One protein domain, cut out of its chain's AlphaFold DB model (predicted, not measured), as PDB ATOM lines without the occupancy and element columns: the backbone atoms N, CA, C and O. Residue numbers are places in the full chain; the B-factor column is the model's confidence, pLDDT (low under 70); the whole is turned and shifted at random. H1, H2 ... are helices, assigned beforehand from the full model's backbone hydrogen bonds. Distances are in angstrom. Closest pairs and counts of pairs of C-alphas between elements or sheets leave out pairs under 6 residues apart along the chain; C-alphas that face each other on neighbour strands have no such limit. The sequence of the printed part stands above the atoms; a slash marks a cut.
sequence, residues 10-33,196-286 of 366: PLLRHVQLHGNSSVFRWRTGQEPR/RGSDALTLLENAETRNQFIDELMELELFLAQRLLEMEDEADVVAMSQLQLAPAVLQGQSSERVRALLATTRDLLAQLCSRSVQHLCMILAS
ATOM      1  N   PRO A  10      51.276  53.854   2.738       91.81
ATOM      2  CA  PRO A  10      51.950  55.107   3.043       91.81
ATOM      3  C   PRO A  10      51.654  55.605   4.469       91.81
ATOM      4  O   PRO A  10      52.555  56.166   5.106       91.81
ATOM      5  N   LEU A  11      50.451  55.376   5.005       92.06
ATOM      6  CA  LEU A  11      50.076  55.824   6.343       92.06
ATOM      7  C   LEU A  11      50.690  54.940   7.437       92.06
ATOM      8  O   LEU A  11      51.219  55.465   8.418       92.06
ATOM      9  N   LEU A  12      50.717  53.618   7.251       92.62
ATOM     10  CA  LEU A  12      51.420  52.682   8.132       92.62
ATOM     11  C   LEU A  12      52.902  53.023   8.224       92.62
ATOM     12  O   LEU A  12      53.468  53.060   9.320       92.62
ATOM     13  N   ARG A  13      53.532  53.332   7.087       91.94
ATOM     14  CA  ARG A  13      54.941  53.731   7.050       91.94
ATOM     15  C   ARG A  13      55.189  55.033   7.803       91.94
ATOM     16  O   ARG A  13      56.188  55.156   8.514       91.94
ATOM     17  N   HIS A  14      54.284  55.999   7.678       92.38
ATOM     18  CA  HIS A  14      54.366  57.247   8.430       92.38
ATOM     19  C   HIS A  14      54.200  57.022   9.931       92.38
ATOM     20  O   HIS A  14      55.011  57.521  10.708       92.38
ATOM     21  N   VAL A  15      53.220  56.220  10.352       93.94
ATOM     22  CA  VAL A  15      53.018  55.873  11.767       93.94
ATOM     23  C   VAL A  15      54.219  55.106  12.327       93.94
ATOM     24  O   VAL A  15      54.620  55.352  13.461       93.94
ATOM     25  N   GLN A  16      54.862  54.246  11.535       91.19
ATOM     26  CA  GLN A  16      56.087  53.554  11.942       91.19
ATOM     27  C   GLN A  16      57.247  54.525  12.233       91.19
ATOM     28  O   GLN A  16      58.017  54.297  13.164       91.19
ATOM     29  N   LEU A  17      57.388  55.597  11.445       92.00
ATOM     30  CA  LEU A  17      58.486  56.567  11.572       92.00
ATOM     31  C   LEU A  17      58.195  57.702  12.561       92.00
ATOM     32  O   LEU A  17      59.115  58.243  13.177       92.00
ATOM     33  N   HIS A  18      56.932  58.101  12.684       91.00
ATOM     34  CA  HIS A  18      56.526  59.331  13.367       91.00
ATOM     35  C   HIS A  18      55.462  59.119  14.452       91.00
ATOM     36  O   HIS A  18      55.107  60.073  15.144       91.00
ATOM     37  N   GLY A  19      54.971  57.891  14.635       92.50
ATOM     38  CA  GLY A  19      53.912  57.564  15.588       92.50
ATOM     39  C   GLY A  19      52.549  58.154  15.210       92.50
ATOM     40  O   GLY A  19      52.335  58.638  14.094       92.50
ATOM     41  N   ASN A  20      51.614  58.134  16.167       92.69
ATOM     42  CA  ASN A  20      50.293  58.758  16.033       92.69
ATOM     43  C   ASN A  20      50.403  60.296  16.108       92.69
ATOM     44  O   ASN A  20      50.100  60.917  17.126       92.69
ATOM     45  N   SER A  21      50.917  60.893  15.035       92.75
ATOM     46  CA  SER A  21      51.114  62.337  14.892       92.75
ATOM     47  C   SER A  21      49.828  63.060  14.458       92.75
ATOM     48  O   SER A  21      48.779  62.444  14.303       92.75
ATOM     49  N   SER A  22      49.872  64.386  14.304       92.31
ATOM     50  CA  SER A  22      48.742  65.165  13.774       92.31
ATOM     51  C   SER A  22      48.509  64.891  12.286       92.31
ATOM     52  O   SER A  22      49.482  64.748  11.539       92.31
ATOM     53  N   VAL A  23      47.259  64.973  11.831       91.31
ATOM     54  CA  VAL A  23      46.901  64.931  10.402       91.31
ATOM     55  C   VAL A  23      47.613  66.039   9.613       91.31
ATOM     56  O   VAL A  23      48.075  65.790   8.501       91.31
ATOM     57  N   PHE A  24      47.827  67.219  10.210       89.25
ATOM     58  CA  PHE A  24      48.639  68.289   9.613       89.25
ATOM     59  C   PHE A  24      50.041  67.811   9.215       89.25
ATOM     60  O   PHE A  24      50.473  68.018   8.084       89.25
ATOM     61  N   ARG A  25      50.744  67.135  10.133       89.69
ATOM     62  CA  ARG A  25      52.092  66.595   9.888       89.69
ATOM     63  C   ARG A  25      52.096  65.538   8.791       89.69
ATOM     64  O   ARG A  25      53.040  65.485   8.014       89.69
ATOM     65  N   TRP A  26      51.052  64.719   8.721       90.38
ATOM     66  CA  TRP A  26      50.878  63.742   7.648       90.38
ATOM     67  C   TRP A  26      50.672  64.401   6.279       90.38
ATOM     68  O   TRP A  26      51.335  64.025   5.320       90.38
ATOM     69  N   ARG A  27      49.819  65.429   6.192       87.62
ATOM     70  CA  ARG A  27      49.510  66.116   4.925       87.62
ATOM     71  C   ARG A  27      50.637  67.030   4.438       87.62
ATOM     72  O   ARG A  27      50.865  67.128   3.239       87.62
ATOM     73  N   THR A  28      51.332  67.704   5.353       86.19
ATOM     74  CA  THR A  28      52.319  68.752   5.020       86.19
ATOM     75  C   THR A  28      53.774  68.305   5.164       86.19
ATOM     76  O   THR A  28      54.679  68.993   4.696       86.19
ATOM     77  N   GLY A  29      54.030  67.186   5.849       84.31
ATOM     78  CA  GLY A  29      55.380  66.743   6.208       84.31
ATOM     79  C   GLY A  29      56.072  67.604   7.275       84.31
ATOM     80  O   GLY A  29      57.216  67.316   7.627       84.31
ATOM     81  N   GLN A  30      55.413  68.640   7.808       84.56
ATOM     82  CA  GLN A  30      55.976  69.565   8.797       84.56
ATOM     83  C   GLN A  30      55.283  69.440  10.155       84.56
ATOM     84  O   GLN A  30      54.094  69.135  10.242       84.56
ATOM     85  N   GLU A  31      56.013  69.690  11.244       84.38
ATOM     86  CA  GLU A  31      55.388  69.751  12.568       84.38
ATOM     87  C   GLU A  31      54.580  71.047  12.737       84.38
ATOM     88  O   GLU A  31      55.085  72.131  12.426       84.38
ATOM     89  N   PRO A  32      53.336  70.967  13.243       85.00
ATOM     90  CA  PRO A  32      52.542  72.155  13.502       85.00
ATOM     91  C   PRO A  32      53.151  72.960  14.654       85.00
ATOM     92  O   PRO A  32      53.497  72.418  15.702       85.00
ATOM     93  N   ARG A  33      53.229  74.281  14.483       83.44
ATOM     94  CA  ARG A  33      53.636  75.228  15.532       83.44
ATOM     95  C   ARG A  33      52.538  75.437  16.573       83.44
ATOM     96  O   ARG A  33      52.836  75.746  17.721       83.44
ATOM     97  N   ARG A 196      44.365  73.406  12.114       83.25
ATOM     98  CA  ARG A 196      42.996  73.770  12.521       83.25
ATOM     99  C   ARG A 196      42.009  72.664  12.176       83.25
ATOM    100  O   ARG A 196      42.151  71.996  11.157       83.25
ATOM    101  N   GLY A 197      40.973  72.507  12.999       84.31
ATOM    102  CA  GLY A 197      39.870  71.593  12.701       84.31
ATOM    103  C   GLY A 197      40.340  70.142  12.569       84.31
ATOM    104  O   GLY A 197      40.998  69.623  13.469       84.31
ATOM    105  N   SER A 198      40.030  69.491  11.446       82.62
ATOM    106  CA  SER A 198      40.388  68.088  11.191       82.62
ATOM    107  C   SER A 198      41.899  67.833  11.118       82.62
ATOM    108  O   SER A 198      42.329  66.724  11.437       82.62
ATOM    109  N   ASP A 199      42.701  68.851  10.785       85.31
ATOM    110  CA  ASP A 199      44.165  68.759  10.714       85.31
ATOM    111  C   ASP A 199      44.840  68.785  12.093       85.31
ATOM    112  O   ASP A 199      45.966  68.304  12.250       85.31
ATOM    113  N   ALA A 200      44.158  69.337  13.102       87.00
ATOM    114  CA  ALA A 200      44.644  69.394  14.480       87.00
ATOM    115  C   ALA A 200      44.467  68.068  15.240       87.00
ATOM    116  O   ALA A 200      45.054  67.888  16.310       87.00
ATOM    117  N   LEU A 201      43.640  67.164  14.708       88.06
ATOM    118  CA  LEU A 201      43.422  65.831  15.258       88.06
ATOM    119  C   LEU A 201      44.626  64.927  14.976       88.06
ATOM    120  O   LEU A 201      45.378  65.134  14.021       88.06
ATOM    121  N   THR A 202      44.810  63.910  15.813       91.25
ATOM    122  CA  THR A 202      45.767  62.832  15.535       91.25
ATOM    123  C   THR A 202      45.248  61.893  14.444       91.25
ATOM    124  O   THR A 202      44.050  61.870  14.152       91.25
ATOM    125  N   LEU A 203      46.141  61.098  13.846       91.62
ATOM    126  CA  LEU A 203      45.798  60.176  12.753       91.62
ATOM    127  C   LEU A 203      44.716  59.160  13.136       91.62
ATOM    128  O   LEU A 203      43.880  58.825  12.305       91.62
ATOM    129  N   LEU A 204      44.707  58.691  14.384       90.25
ATOM    130  CA  LEU A 204      43.694  57.740  14.860       90.25
ATOM    131  C   LEU A 204      42.401  58.420  15.356       90.25
ATOM    132  O   LEU A 204      41.343  57.789  15.380       90.25
ATOM    133  N   GLU A 205      42.457  59.700  15.737       88.31
ATOM    134  CA  GLU A 205      41.266  60.476  16.117       88.31
ATOM    135  C   GLU A 205      40.444  60.875  14.882       88.31
ATOM    136  O   GLU A 205      39.216  60.775  14.889       88.31
ATOM    137  N   ASN A 206      41.113  61.304  13.810       89.69
ATOM    138  CA  ASN A 206      40.455  61.657  12.560       89.69
ATOM    139  C   ASN A 206      39.921  60.394  11.857       89.69
ATOM    140  O   ASN A 206      40.656  59.435  11.632       89.69
ATOM    141  N   ALA A 207      38.628  60.397  11.516       88.06
ATOM    142  CA  ALA A 207      37.954  59.232  10.948       88.06
ATOM    143  C   ALA A 207      38.506  58.818   9.576       88.06
ATOM    144  O   ALA A 207      38.654  57.626   9.327       88.06
ATOM    145  N   GLU A 208      38.865  59.775   8.718       90.00
ATOM    146  CA  GLU A 208      39.393  59.491   7.380       90.00
ATOM    147  C   GLU A 208      40.736  58.765   7.468       90.00
ATOM    148  O   GLU A 208      40.919  57.708   6.867       90.00
ATOM    149  N   THR A 209      41.675  59.306   8.251       91.62
ATOM    150  CA  THR A 209      43.008  58.710   8.403       91.62
ATOM    151  C   THR A 209      42.965  57.432   9.230       91.62
ATOM    152  O   THR A 209      43.714  56.504   8.948       91.62
ATOM    153  N   ARG A 210      42.061  57.319  10.209       91.69
ATOM    154  CA  ARG A 210      41.854  56.061  10.932       91.69
ATOM    155  C   ARG A 210      41.375  54.956   9.993       91.69
ATOM    156  O   ARG A 210      41.908  53.855  10.068       91.69
ATOM    157  N   ASN A 211      40.411  55.239   9.117       91.50
ATOM    158  CA  ASN A 211      39.904  54.247   8.165       91.50
ATOM    159  C   ASN A 211      40.997  53.835   7.180       91.50
ATOM    160  O   ASN A 211      41.256  52.649   7.052       91.50
ATOM    161  N   GLN A 212      41.737  54.800   6.622       93.19
ATOM    162  CA  GLN A 212      42.903  54.510   5.778       93.19
ATOM    163  C   GLN A 212      43.933  53.628   6.498       93.19
ATOM    164  O   GLN A 212      44.481  52.708   5.906       93.19
ATOM    165  N   PHE A 213      44.182  53.869   7.788       93.31
ATOM    166  CA  PHE A 213      45.120  53.063   8.571       93.31
ATOM    167  C   PHE A 213      44.626  51.625   8.764       93.31
ATOM    168  O   PHE A 213      45.418  50.687   8.706       93.31
ATOM    169  N   ILE A 214      43.323  51.445   8.996       93.12
ATOM    170  CA  ILE A 214      42.694  50.125   9.117       93.12
ATOM    171  C   ILE A 214      42.717  49.399   7.767       93.12
ATOM    172  O   ILE A 214      43.110  48.236   7.728       93.12
ATOM    173  N   ASP A 215      42.379  50.085   6.676       93.62
ATOM    174  CA  ASP A 215      42.405  49.538   5.317       93.62
ATOM    175  C   ASP A 215      43.817  49.065   4.945       93.62
ATOM    176  O   ASP A 215      43.997  47.945   4.471       93.62
ATOM    177  N   GLU A 216      44.841  49.869   5.243       94.69
ATOM    178  CA  GLU A 216      46.244  49.501   5.032       94.69
ATOM    179  C   GLU A 216      46.679  48.301   5.902       94.69
ATOM    180  O   GLU A 216      47.443  47.443   5.453       94.69
ATOM    181  N   LEU A 217      46.188  48.186   7.144       94.38
ATOM    182  CA  LEU A 217      46.438  47.003   7.979       94.38
ATOM    183  C   LEU A 217      45.752  45.750   7.429       94.38
ATOM    184  O   LEU A 217      46.333  44.666   7.501       94.38
ATOM    185  N   MET A 218      44.545  45.884   6.880       92.62
ATOM    186  CA  MET A 218      43.834  44.788   6.223       92.62
ATOM    187  C   MET A 218      44.534  44.370   4.926       92.62
ATOM    188  O   MET A 218      44.680  43.175   4.674       92.62
ATOM    189  N   GLU A 219      45.037  45.320   4.133       94.25
ATOM    190  CA  GLU A 219      45.860  45.036   2.951       94.25
ATOM    191  C   GLU A 219      47.125  44.253   3.341       94.25
ATOM    192  O   GLU A 219      47.446  43.236   2.721       94.25
ATOM    193  N   LEU A 220      47.803  44.662   4.421       93.75
ATOM    194  CA  LEU A 220      48.957  43.938   4.955       93.75
ATOM    195  C   LEU A 220      48.581  42.536   5.461       93.75
ATOM    196  O   LEU A 220      49.328  41.585   5.222       93.75
ATOM    197  N   GLU A 221      47.446  42.390   6.149       93.88
ATOM    198  CA  GLU A 221      46.946  41.088   6.599       93.88
ATOM    199  C   GLU A 221      46.732  40.146   5.411       93.88
ATOM    200  O   GLU A 221      47.232  39.019   5.424       93.88
ATOM    201  N   LEU A 222      46.029  40.610   4.375       92.06
ATOM    202  CA  LEU A 222      45.739  39.827   3.176       92.06
ATOM    203  C   LEU A 222      47.023  39.432   2.448       92.06
ATOM    204  O   LEU A 222      47.189  38.263   2.101       92.06
ATOM    205  N   PHE A 223      47.962  40.368   2.292       91.38
ATOM    206  CA  PHE A 223      49.267  40.085   1.703       91.38
ATOM    207  C   PHE A 223      50.020  38.998   2.483       91.38
ATOM    208  O   PHE A 223      50.522  38.043   1.894       91.38
ATOM    209  N   LEU A 224      50.086  39.108   3.815       91.19
ATOM    210  CA  LEU A 224      50.774  38.128   4.660       91.19
ATOM    211  C   LEU A 224      50.067  36.766   4.665       91.19
ATOM    212  O   LEU A 224      50.740  35.736   4.700       91.19
ATOM    213  N   ALA A 225      48.734  36.745   4.620       91.94
ATOM    214  CA  ALA A 225      47.943  35.521   4.552       91.94
ATOM    215  C   ALA A 225      48.153  34.790   3.221       91.94
ATOM    216  O   ALA A 225      48.440  33.593   3.224       91.94
ATOM    217  N   GLN A 226      48.083  35.516   2.102       88.69
ATOM    218  CA  GLN A 226      48.380  34.967   0.783       88.69
ATOM    219  C   GLN A 226      49.825  34.466   0.720       88.69
ATOM    220  O   GLN A 226      50.074  33.345   0.282       88.69
ATOM    221  N   ARG A 227      50.776  35.248   1.241       85.94
ATOM    222  CA  ARG A 227      52.187  34.866   1.240       85.94
ATOM    223  C   ARG A 227      52.457  33.604   2.054       85.94
ATOM    224  O   ARG A 227      53.308  32.806   1.673       85.94
ATOM    225  N   LEU A 228      51.772  33.434   3.182       88.81
ATOM    226  CA  LEU A 228      51.898  32.230   3.995       88.81
ATOM    227  C   LEU A 228      51.405  30.997   3.228       88.81
ATOM    228  O   LEU A 228      52.091  29.980   3.241       88.81
ATOM    229  N   LEU A 229      50.279  31.119   2.520       87.38
ATOM    230  CA  LEU A 229      49.712  30.042   1.708       87.38
ATOM    231  C   LEU A 229      50.655  29.646   0.561       87.38
ATOM    232  O   LEU A 229      50.974  28.473   0.423       87.38
ATOM    233  N   GLU A 230      51.193  30.617  -0.185       84.19
ATOM    234  CA  GLU A 230      52.186  30.376  -1.250       84.19
ATOM    235  C   GLU A 230      53.466  29.681  -0.752       84.19
ATOM    236  O   GLU A 230      54.140  28.996  -1.514       84.19
ATOM    237  N   MET A 231      53.854  29.898   0.510       80.19
ATOM    238  CA  MET A 231      55.042  29.269   1.101       80.19
ATOM    239  C   MET A 231      54.770  27.870   1.664       80.19
ATOM    240  O   MET A 231      55.714  27.098   1.827       80.19
ATOM    241  N   GLU A 232      53.523  27.574   2.028       81.44
ATOM    242  CA  GLU A 232      53.091  26.264   2.525       81.44
ATOM    243  C   GLU A 232      52.770  25.295   1.378       81.44
ATOM    244  O   GLU A 232      52.919  24.085   1.550       81.44
ATOM    245  N   ASP A 233      52.387  25.817   0.210       75.25
ATOM    246  CA  ASP A 233      52.094  25.022  -0.979       75.25
ATOM    247  C   ASP A 233      53.372  24.804  -1.819       75.25
ATOM    248  O   ASP A 233      53.881  25.708  -2.482       75.25
ATOM    249  N   GLU A 234      53.918  23.581  -1.819       57.66
ATOM    250  CA  GLU A 234      55.148  23.206  -2.555       57.66
ATOM    251  C   GLU A 234      55.017  23.318  -4.093       57.66
ATOM    252  O   GLU A 234      55.993  23.135  -4.826       57.66
ATOM    253  N   ALA A 235      53.817  23.612  -4.602       54.56
ATOM    254  CA  ALA A 235      53.504  23.659  -6.025       54.56
ATOM    255  C   ALA A 235      53.916  24.968  -6.725       54.56
ATOM    256  O   ALA A 235      54.016  24.981  -7.955       54.56
ATOM    257  N   ASP A 236      54.189  26.057  -5.995       58.59
ATOM    258  CA  ASP A 236      54.361  27.374  -6.616       58.59
ATOM    259  C   ASP A 236      55.832  27.790  -6.818       58.59
ATOM    260  O   ASP A 236      56.368  28.749  -6.249       58.59
ATOM    261  N   VAL A 237      56.510  27.066  -7.713       59.03
ATOM    262  CA  VAL A 237      57.838  27.439  -8.241       59.03
ATOM    263  C   VAL A 237      57.812  28.843  -8.881       59.03
ATOM    264  O   VAL A 237      58.845  29.515  -8.965       59.03
ATOM    265  N   VAL A 238      56.634  29.330  -9.300       60.72
ATOM    266  CA  VAL A 238      56.449  30.658  -9.899       60.72
ATOM    267  C   VAL A 238      56.465  31.752  -8.826       60.72
ATOM    268  O   VAL A 238      57.141  32.759  -9.038       60.72
ATOM    269  N   ALA A 239      55.855  31.555  -7.654       61.81
ATOM    270  CA  ALA A 239      55.966  32.487  -6.520       61.81
ATOM    271  C   ALA A 239      57.418  32.647  -6.024       61.81
ATOM    272  O   ALA A 239      57.861  33.753  -5.699       61.81
ATOM    273  N   MET A 240      58.204  31.562  -6.036       61.38
ATOM    274  CA  MET A 240      59.649  31.612  -5.759       61.38
ATOM    275  C   MET A 240      60.432  32.362  -6.848       61.38
ATOM    276  O   MET A 240      61.422  33.026  -6.542       61.38
ATOM    277  N   SER A 241      59.980  32.301  -8.106       66.62
ATOM    278  CA  SER A 241      60.577  33.013  -9.243       66.62
ATOM    279  C   SER A 241      60.282  34.522  -9.223       66.62
ATOM    280  O   SER A 241      61.183  35.332  -9.446       66.62
ATOM    281  N   GLN A 242      59.059  34.930  -8.862       68.06
ATOM    282  CA  GLN A 242      58.651  36.345  -8.811       68.06
ATOM    283  C   GLN A 242      59.452  37.175  -7.792       68.06
ATOM    284  O   GLN A 242      59.672  38.370  -7.995       68.06
ATOM    285  N   LEU A 243      59.947  36.547  -6.721       67.88
ATOM    286  CA  LEU A 243      60.734  37.210  -5.677       67.88
ATOM    287  C   LEU A 243      62.252  37.123  -5.887       67.88
ATOM    288  O   LEU A 243      63.001  37.668  -5.076       67.88
ATOM    289  N   GLN A 244      62.742  36.524  -6.978       69.81
ATOM    290  CA  GLN A 244      64.187  36.471  -7.267       69.81
ATOM    291  C   GLN A 244      64.812  37.861  -7.456       69.81
ATOM    292  O   GLN A 244      65.994  38.053  -7.173       69.81
ATOM    293  N   LEU A 245      64.010  38.841  -7.882       72.69
ATOM    294  CA  LEU A 245      64.410  40.246  -8.006       72.69
ATOM    295  C   LEU A 245      64.065  41.086  -6.764       72.69
ATOM    296  O   LEU A 245      64.388  42.274  -6.719       72.69
ATOM    297  N   ALA A 246      63.410  40.500  -5.757       74.50
ATOM    298  CA  ALA A 246      63.049  41.197  -4.531       74.50
ATOM    299  C   ALA A 246      64.267  41.371  -3.599       74.50
ATOM    300  O   ALA A 246      65.193  40.558  -3.622       74.50
ATOM    301  N   PRO A 247      64.285  42.403  -2.735       78.38
ATOM    302  CA  PRO A 247      65.347  42.590  -1.749       78.38
ATOM    303  C   PRO A 247      65.564  41.356  -0.861       78.38
ATOM    304  O   PRO A 247      64.608  40.672  -0.493       78.38
ATOM    305  N   ALA A 248      66.804  41.136  -0.411       72.38
ATOM    306  CA  ALA A 248      67.178  39.996   0.441       72.38
ATOM    307  C   ALA A 248      66.332  39.874   1.728       72.38
ATOM    308  O   ALA A 248      66.118  38.778   2.240       72.38
ATOM    309  N   VAL A 249      65.800  41.001   2.216       74.62
ATOM    310  CA  VAL A 249      64.891  41.073   3.373       74.62
ATOM    311  C   VAL A 249      63.574  40.319   3.134       74.62
ATOM    312  O   VAL A 249      62.976  39.837   4.093       74.62
ATOM    313  N   LEU A 250      63.124  40.203   1.881       71.38
ATOM    314  CA  LEU A 250      61.934  39.439   1.490       71.38
ATOM    315  C   LEU A 250      62.275  37.991   1.110       71.38
ATOM    316  O   LEU A 250      61.494  37.091   1.397       71.38
ATOM    317  N   GLN A 251      63.454  37.754   0.525       72.19
ATOM    318  CA  GLN A 251      63.898  36.413   0.118       72.19
ATOM    319  C   GLN A 251      64.250  35.501   1.305       72.19
ATOM    320  O   GLN A 251      64.047  34.295   1.231       72.19
ATOM    321  N   GLY A 252      64.773  36.064   2.399       71.75
ATOM    322  CA  GLY A 252      65.218  35.303   3.573       71.75
ATOM    323  C   GLY A 252      64.146  35.017   4.630       71.75
ATOM    324  O   GLY A 252      64.501  34.618   5.739       71.75
ATOM    325  N   GLN A 253      62.861  35.270   4.355       81.56
ATOM    326  CA  GLN A 253      61.795  35.063   5.343       81.56
ATOM    327  C   GLN A 253      61.404  33.584   5.448       81.56
ATOM    328  O   GLN A 253      61.203  32.920   4.435       81.56
ATOM    329  N   SER A 254      61.247  33.080   6.675       85.75
ATOM    330  CA  SER A 254      60.692  31.745   6.936       85.75
ATOM    331  C   SER A 254      59.164  31.786   7.047       85.75
ATOM    332  O   SER A 254      58.586  32.808   7.427       85.75
ATOM    333  N   SER A 255      58.498  30.659   6.771       88.06
ATOM    334  CA  SER A 255      57.038  30.532   6.923       88.06
ATOM    335  C   SER A 255      56.590  30.819   8.361       88.06
ATOM    336  O   SER A 255      55.601  31.512   8.584       88.06
ATOM    337  N   GLU A 256      57.370  30.387   9.356       90.62
ATOM    338  CA  GLU A 256      57.142  30.702  10.772       90.62
ATOM    339  C   GLU A 256      57.169  32.206  11.055       90.62
ATOM    340  O   GLU A 256      56.332  32.716  11.804       90.62
ATOM    341  N   ARG A 257      58.103  32.941  10.436       91.00
ATOM    342  CA  ARG A 257      58.214  34.389  10.615       91.00
ATOM    343  C   ARG A 257      57.034  35.122   9.983       91.00
ATOM    344  O   ARG A 257      56.491  36.021  10.624       91.00
ATOM    345  N   VAL A 258      56.616  34.728   8.780       91.44
ATOM    346  CA  VAL A 258      55.426  35.289   8.112       91.44
ATOM    347  C   VAL A 258      54.167  35.001   8.932       91.44
ATOM    348  O   VAL A 258      53.379  35.912   9.174       91.44
ATOM    349  N   ARG A 259      54.024  33.782   9.466       94.38
ATOM    350  CA  ARG A 259      52.918  33.412  10.360       94.38
ATOM    351  C   ARG A 259      52.885  34.265  11.630       94.38
ATOM    352  O   ARG A 259      51.815  34.713  12.031       94.38
ATOM    353  N   ALA A 260      54.042  34.533  12.239       95.44
ATOM    354  CA  ALA A 260      54.137  35.415  13.402       95.44
ATOM    355  C   ALA A 260      53.752  36.868  13.067       95.44
ATOM    356  O   ALA A 260      53.027  37.494  13.834       95.44
ATOM    357  N   LEU A 261      54.191  37.397  11.918       93.75
ATOM    358  CA  LEU A 261      53.815  38.741  11.458       93.75
ATOM    359  C   LEU A 261      52.305  38.850  11.193       93.75
ATOM    360  O   LEU A 261      51.671  39.824  11.604       93.75
ATOM    361  N   LEU A 262      51.717  37.829  10.565       95.19
ATOM    362  CA  LEU A 262      50.277  37.750  10.332       95.19
ATOM    363  C   LEU A 262      49.498  37.740  11.654       95.19
ATOM    364  O   LEU A 262      48.552  38.508  11.805       95.19
ATOM    365  N   ALA A 263      49.927  36.930  12.628       96.75
ATOM    366  CA  ALA A 263      49.319  36.896  13.959       96.75
ATOM    367  C   ALA A 263      49.359  38.276  14.633       96.75
ATOM    368  O   ALA A 263      48.323  38.774  15.060       96.75
ATOM    369  N   THR A 264      50.513  38.956  14.622       96.62
ATOM    370  CA  THR A 264      50.615  40.306  15.197       96.62
ATOM    371  C   THR A 264      49.727  41.331  14.489       96.62
ATOM    372  O   THR A 264      49.165  42.204  15.143       96.62
ATOM    373  N   THR A 265      49.563  41.223  13.168       95.38
ATOM    374  CA  THR A 265      48.716  42.144  12.388       95.38
ATOM    375  C   THR A 265      47.239  41.938  12.725       95.38
ATOM    376  O   THR A 265      46.522  42.906  12.975       95.38
ATOM    377  N   ARG A 266      46.804  40.677  12.843       95.56
ATOM    378  CA  ARG A 266      45.451  40.313  13.288       95.56
ATOM    379  C   ARG A 266      45.159  40.770  14.711       95.56
ATOM    380  O   ARG A 266      44.087  41.310  14.961       95.56
ATOM    381  N   ASP A 267      46.114  40.613  15.624       96.31
ATOM    382  CA  ASP A 267      45.967  41.073  17.007       96.31
ATOM    383  C   ASP A 267      45.820  42.599  17.085       96.31
ATOM    384  O   ASP A 267      45.015  43.106  17.870       96.31
ATOM    385  N   LEU A 268      46.566  43.345  16.260       93.12
ATOM    386  CA  LEU A 268      46.439  44.802  16.165       93.12
ATOM    387  C   LEU A 268      45.078  45.215  15.598       93.12
ATOM    388  O   LEU A 268      44.421  46.082  16.177       93.12
ATOM    389  N   LEU A 269      44.627  44.573  14.518       92.75
ATOM    390  CA  LEU A 269      43.299  44.803  13.946       92.75
ATOM    391  C   LEU A 269      42.192  44.503  14.964       92.75
ATOM    392  O   LEU A 269      41.295  45.320  15.152       92.75
ATOM    393  N   ALA A 270      42.284  43.389  15.691       92.81
ATOM    394  CA  ALA A 270      41.316  43.027  16.722       92.81
ATOM    395  C   ALA A 270      41.255  44.065  17.857       92.81
ATOM    396  O   ALA A 270      40.171  44.388  18.346       92.81
ATOM    397  N   GLN A 271      42.401  44.621  18.264       91.56
ATOM    398  CA  GLN A 271      42.460  45.669  19.286       91.56
ATOM    399  C   GLN A 271      41.849  46.986  18.790       91.56
ATOM    400  O   GLN A 271      41.010  47.570  19.484       91.56
ATOM    401  N   LEU A 272      42.223  47.435  17.587       87.06
ATOM    402  CA  LEU A 272      41.760  48.699  16.998       87.06
ATOM    403  C   LEU A 272      40.278  48.666  16.613       87.06
ATOM    404  O   LEU A 272      39.581  49.667  16.764       87.06
ATOM    405  N   CYS A 273      39.781  47.508  16.187       87.88
ATOM    406  CA  CYS A 273      38.377  47.294  15.843       87.88
ATOM    407  C   CYS A 273      37.535  46.794  17.030       87.88
ATOM    408  O   CYS A 273      36.364  46.455  16.856       87.88
ATOM    409  N   SER A 274      38.089  46.747  18.246       91.19
ATOM    410  CA  SER A 274      37.347  46.309  19.431       91.19
ATOM    411  C   SER A 274      36.201  47.269  19.767       91.19
ATOM    412  O   SER A 274      36.358  48.487  19.689       91.19
ATOM    413  N   ARG A 275      35.060  46.731  20.232       87.12
ATOM    414  CA  ARG A 275      33.869  47.513  20.646       87.12
ATOM    415  C   ARG A 275      34.212  48.676  21.579       87.12
ATOM    416  O   ARG A 275      33.664  49.759  21.436       87.12
ATOM    417  N   SER A 276      35.149  48.458  22.502       87.12
ATOM    418  CA  SER A 276      35.627  49.486  23.434       87.12
ATOM    419  C   SER A 276      36.241  50.684  22.704       87.12
ATOM    420  O   SER A 276      35.849  51.821  22.957       87.12
ATOM    421  N   VAL A 277      37.141  50.438  21.744       87.94
ATOM    422  CA  VAL A 277      37.730  51.499  20.912       87.94
ATOM    423  C   VAL A 277      36.656  52.180  20.072       87.94
ATOM    424  O   VAL A 277      36.662  53.406  19.977       87.94
ATOM    425  N   GLN A 278      35.676  51.430  19.553       85.75
ATOM    426  CA  GLN A 278      34.570  52.043  18.812       85.75
ATOM    427  C   GLN A 278      33.769  53.013  19.688       85.75
ATOM    428  O   GLN A 278      33.537  54.155  19.300       85.75
ATOM    429  N   HIS A 279      33.405  52.594  20.903       84.50
ATOM    430  CA  HIS A 279      32.709  53.444  21.866       84.50
ATOM    431  C   HIS A 279      33.537  54.666  22.269       84.50
ATOM    432  O   HIS A 279      32.981  55.755  22.374       84.50
ATOM    433  N   LEU A 280      34.854  54.523  22.446       88.19
ATOM    434  CA  LEU A 280      35.749  55.649  22.732       88.19
ATOM    435  C   LEU A 280      35.766  56.661  21.582       88.19
ATOM    436  O   LEU A 280      35.609  57.856  21.826       88.19
ATOM    437  N   CYS A 281      35.877  56.198  20.335       85.00
ATOM    438  CA  CYS A 281      35.770  57.062  19.159       85.00
ATOM    439  C   CYS A 281      34.409  57.775  19.105       85.00
ATOM    440  O   CYS A 281      34.363  58.968  18.819       85.00
ATOM    441  N   MET A 282      33.314  57.088  19.445       84.69
ATOM    442  CA  MET A 282      31.968  57.676  19.484       84.69
ATOM    443  C   MET A 282      31.797  58.718  20.595       84.69
ATOM    444  O   MET A 282      31.172  59.754  20.375       84.69
ATOM    445  N   ILE A 283      32.378  58.469  21.771       87.06
ATOM    446  CA  ILE A 283      32.417  59.416  22.893       87.06
ATOM    447  C   ILE A 283      33.182  60.680  22.493       87.06
ATOM    448  O   ILE A 283      32.741  61.784  22.800       87.06
ATOM    449  N   LEU A 284      34.308  60.522  21.790       83.00
ATOM    450  CA  LEU A 284      35.105  61.647  21.307       83.00
ATOM    451  C   LEU A 284      34.416  62.412  20.173       83.00
ATOM    452  O   LEU A 284      34.565  63.625  20.096       83.00
ATOM    453  N   ALA A 285      33.684  61.725  19.296       82.19
ATOM    454  CA  ALA A 285      33.056  62.334  18.128       82.19
ATOM    455  C   ALA A 285      31.743  63.065  18.447       82.19
ATOM    456  O   ALA A 285      31.394  64.015  17.747       82.19
ATOM    457  N   SER A 286      30.990  62.633  19.469       84.31
ATOM    458  CA  SER A 286      29.652  63.169  19.740       84.31
ATOM    459  C   SER A 286      29.313  63.244  21.237       84.31
ATOM    460  O   SER A 286      29.121  62.206  21.877       84.31
TER     461      SER A 286
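Overview. This is residues 10 to 33 and 196 to 286 of the 366 residues of an uncharacterized protein of Lamprotornis superbus (UniProt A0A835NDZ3). One long helix, H4, makes the spine of a loose, flat model: H7 runs back beside it, and H1 crosses it near its beginning, with H2 and H3 beyond. At the other end of H4 the short helices H5 and H6 make the turn back to H7, residues 244 to 250 sticking out, and H8 follows H7 at an angle, touching no helix. The printed part has 115 residues with eight named helices, H1 to H8 in order, and no named strand; the class is all helix. It is loose, with a radius of gyration of the C-alphas of 17.8 A, and spans 53 by 33 by 17 A.

Along the chain. Find C-alpha 207 at (37.954, 59.232, 10.948); from there H4, residues 207 to 232, runs 37.2 A to C-alpha 232 at (53.091, 26.264, 2.525). H5, residues 237 to 242, and H6, residues 248 to 251, come next. H7, residues 255 to 272, is 25.8 A long, and H8, residues 275 to 285, runs 15.1 A to C-alpha 285 at (33.056, 62.334, 18.128). Go back to the first printed residues for H1, residues 10 to 18, 12.1 A long, and H2, residues 23 to 28; H3, residues 197 to 200, stands before H4.

Arrangement. Begin at Leu 224 and Leu 262, whose C-alphas, 5.7 A apart, are the closest of H4 and H7. These helices touch at a shallow tilt of 24 degrees, opposite ways. H1 touches H4 about perpendicular, at 78 degrees, meeting residues 209 to 217 alone; look at the C-alphas of Leu 11 and Phe 213, the closest, 6.1 A apart. H2 touches H3, closest at the C-alphas of Phe 24 and Asp 199, 4.6 A apart. H4 and H5 are close but not clearly touching, with the C-alphas of Glu 230 and Ala 239 closest at 6.8 A. H7 and H8 are likewise close but not clearly touching, at a steep tilt of 47 degrees, the same way; their closest C-alphas, of Gln 271 and Val 277, are 7.7 A apart. H6 is apart from H4 and from H7, and H8 is apart from H4. In H1, H2, H4, H5, H7 and H8 every O i to N i+4 pair is within hydrogen-bond range; H3 and H6 are too short for such a pair.

Size, cuts and confidence. The two C-alphas farthest apart, of Arg 33 and Ala 235, are 55.9 A from each other. Residues 34 to 195 are not printed, and C-alphas 33 and 196 are 11.2 A apart across this cut, which lies in the link from H2 to H3. Of the links that are printed whole, H3 to H4 is short and the others are tight. Look for low confidence at residues 234 to 244, with pLDDT under 70; the mean of the printed part is 85.8.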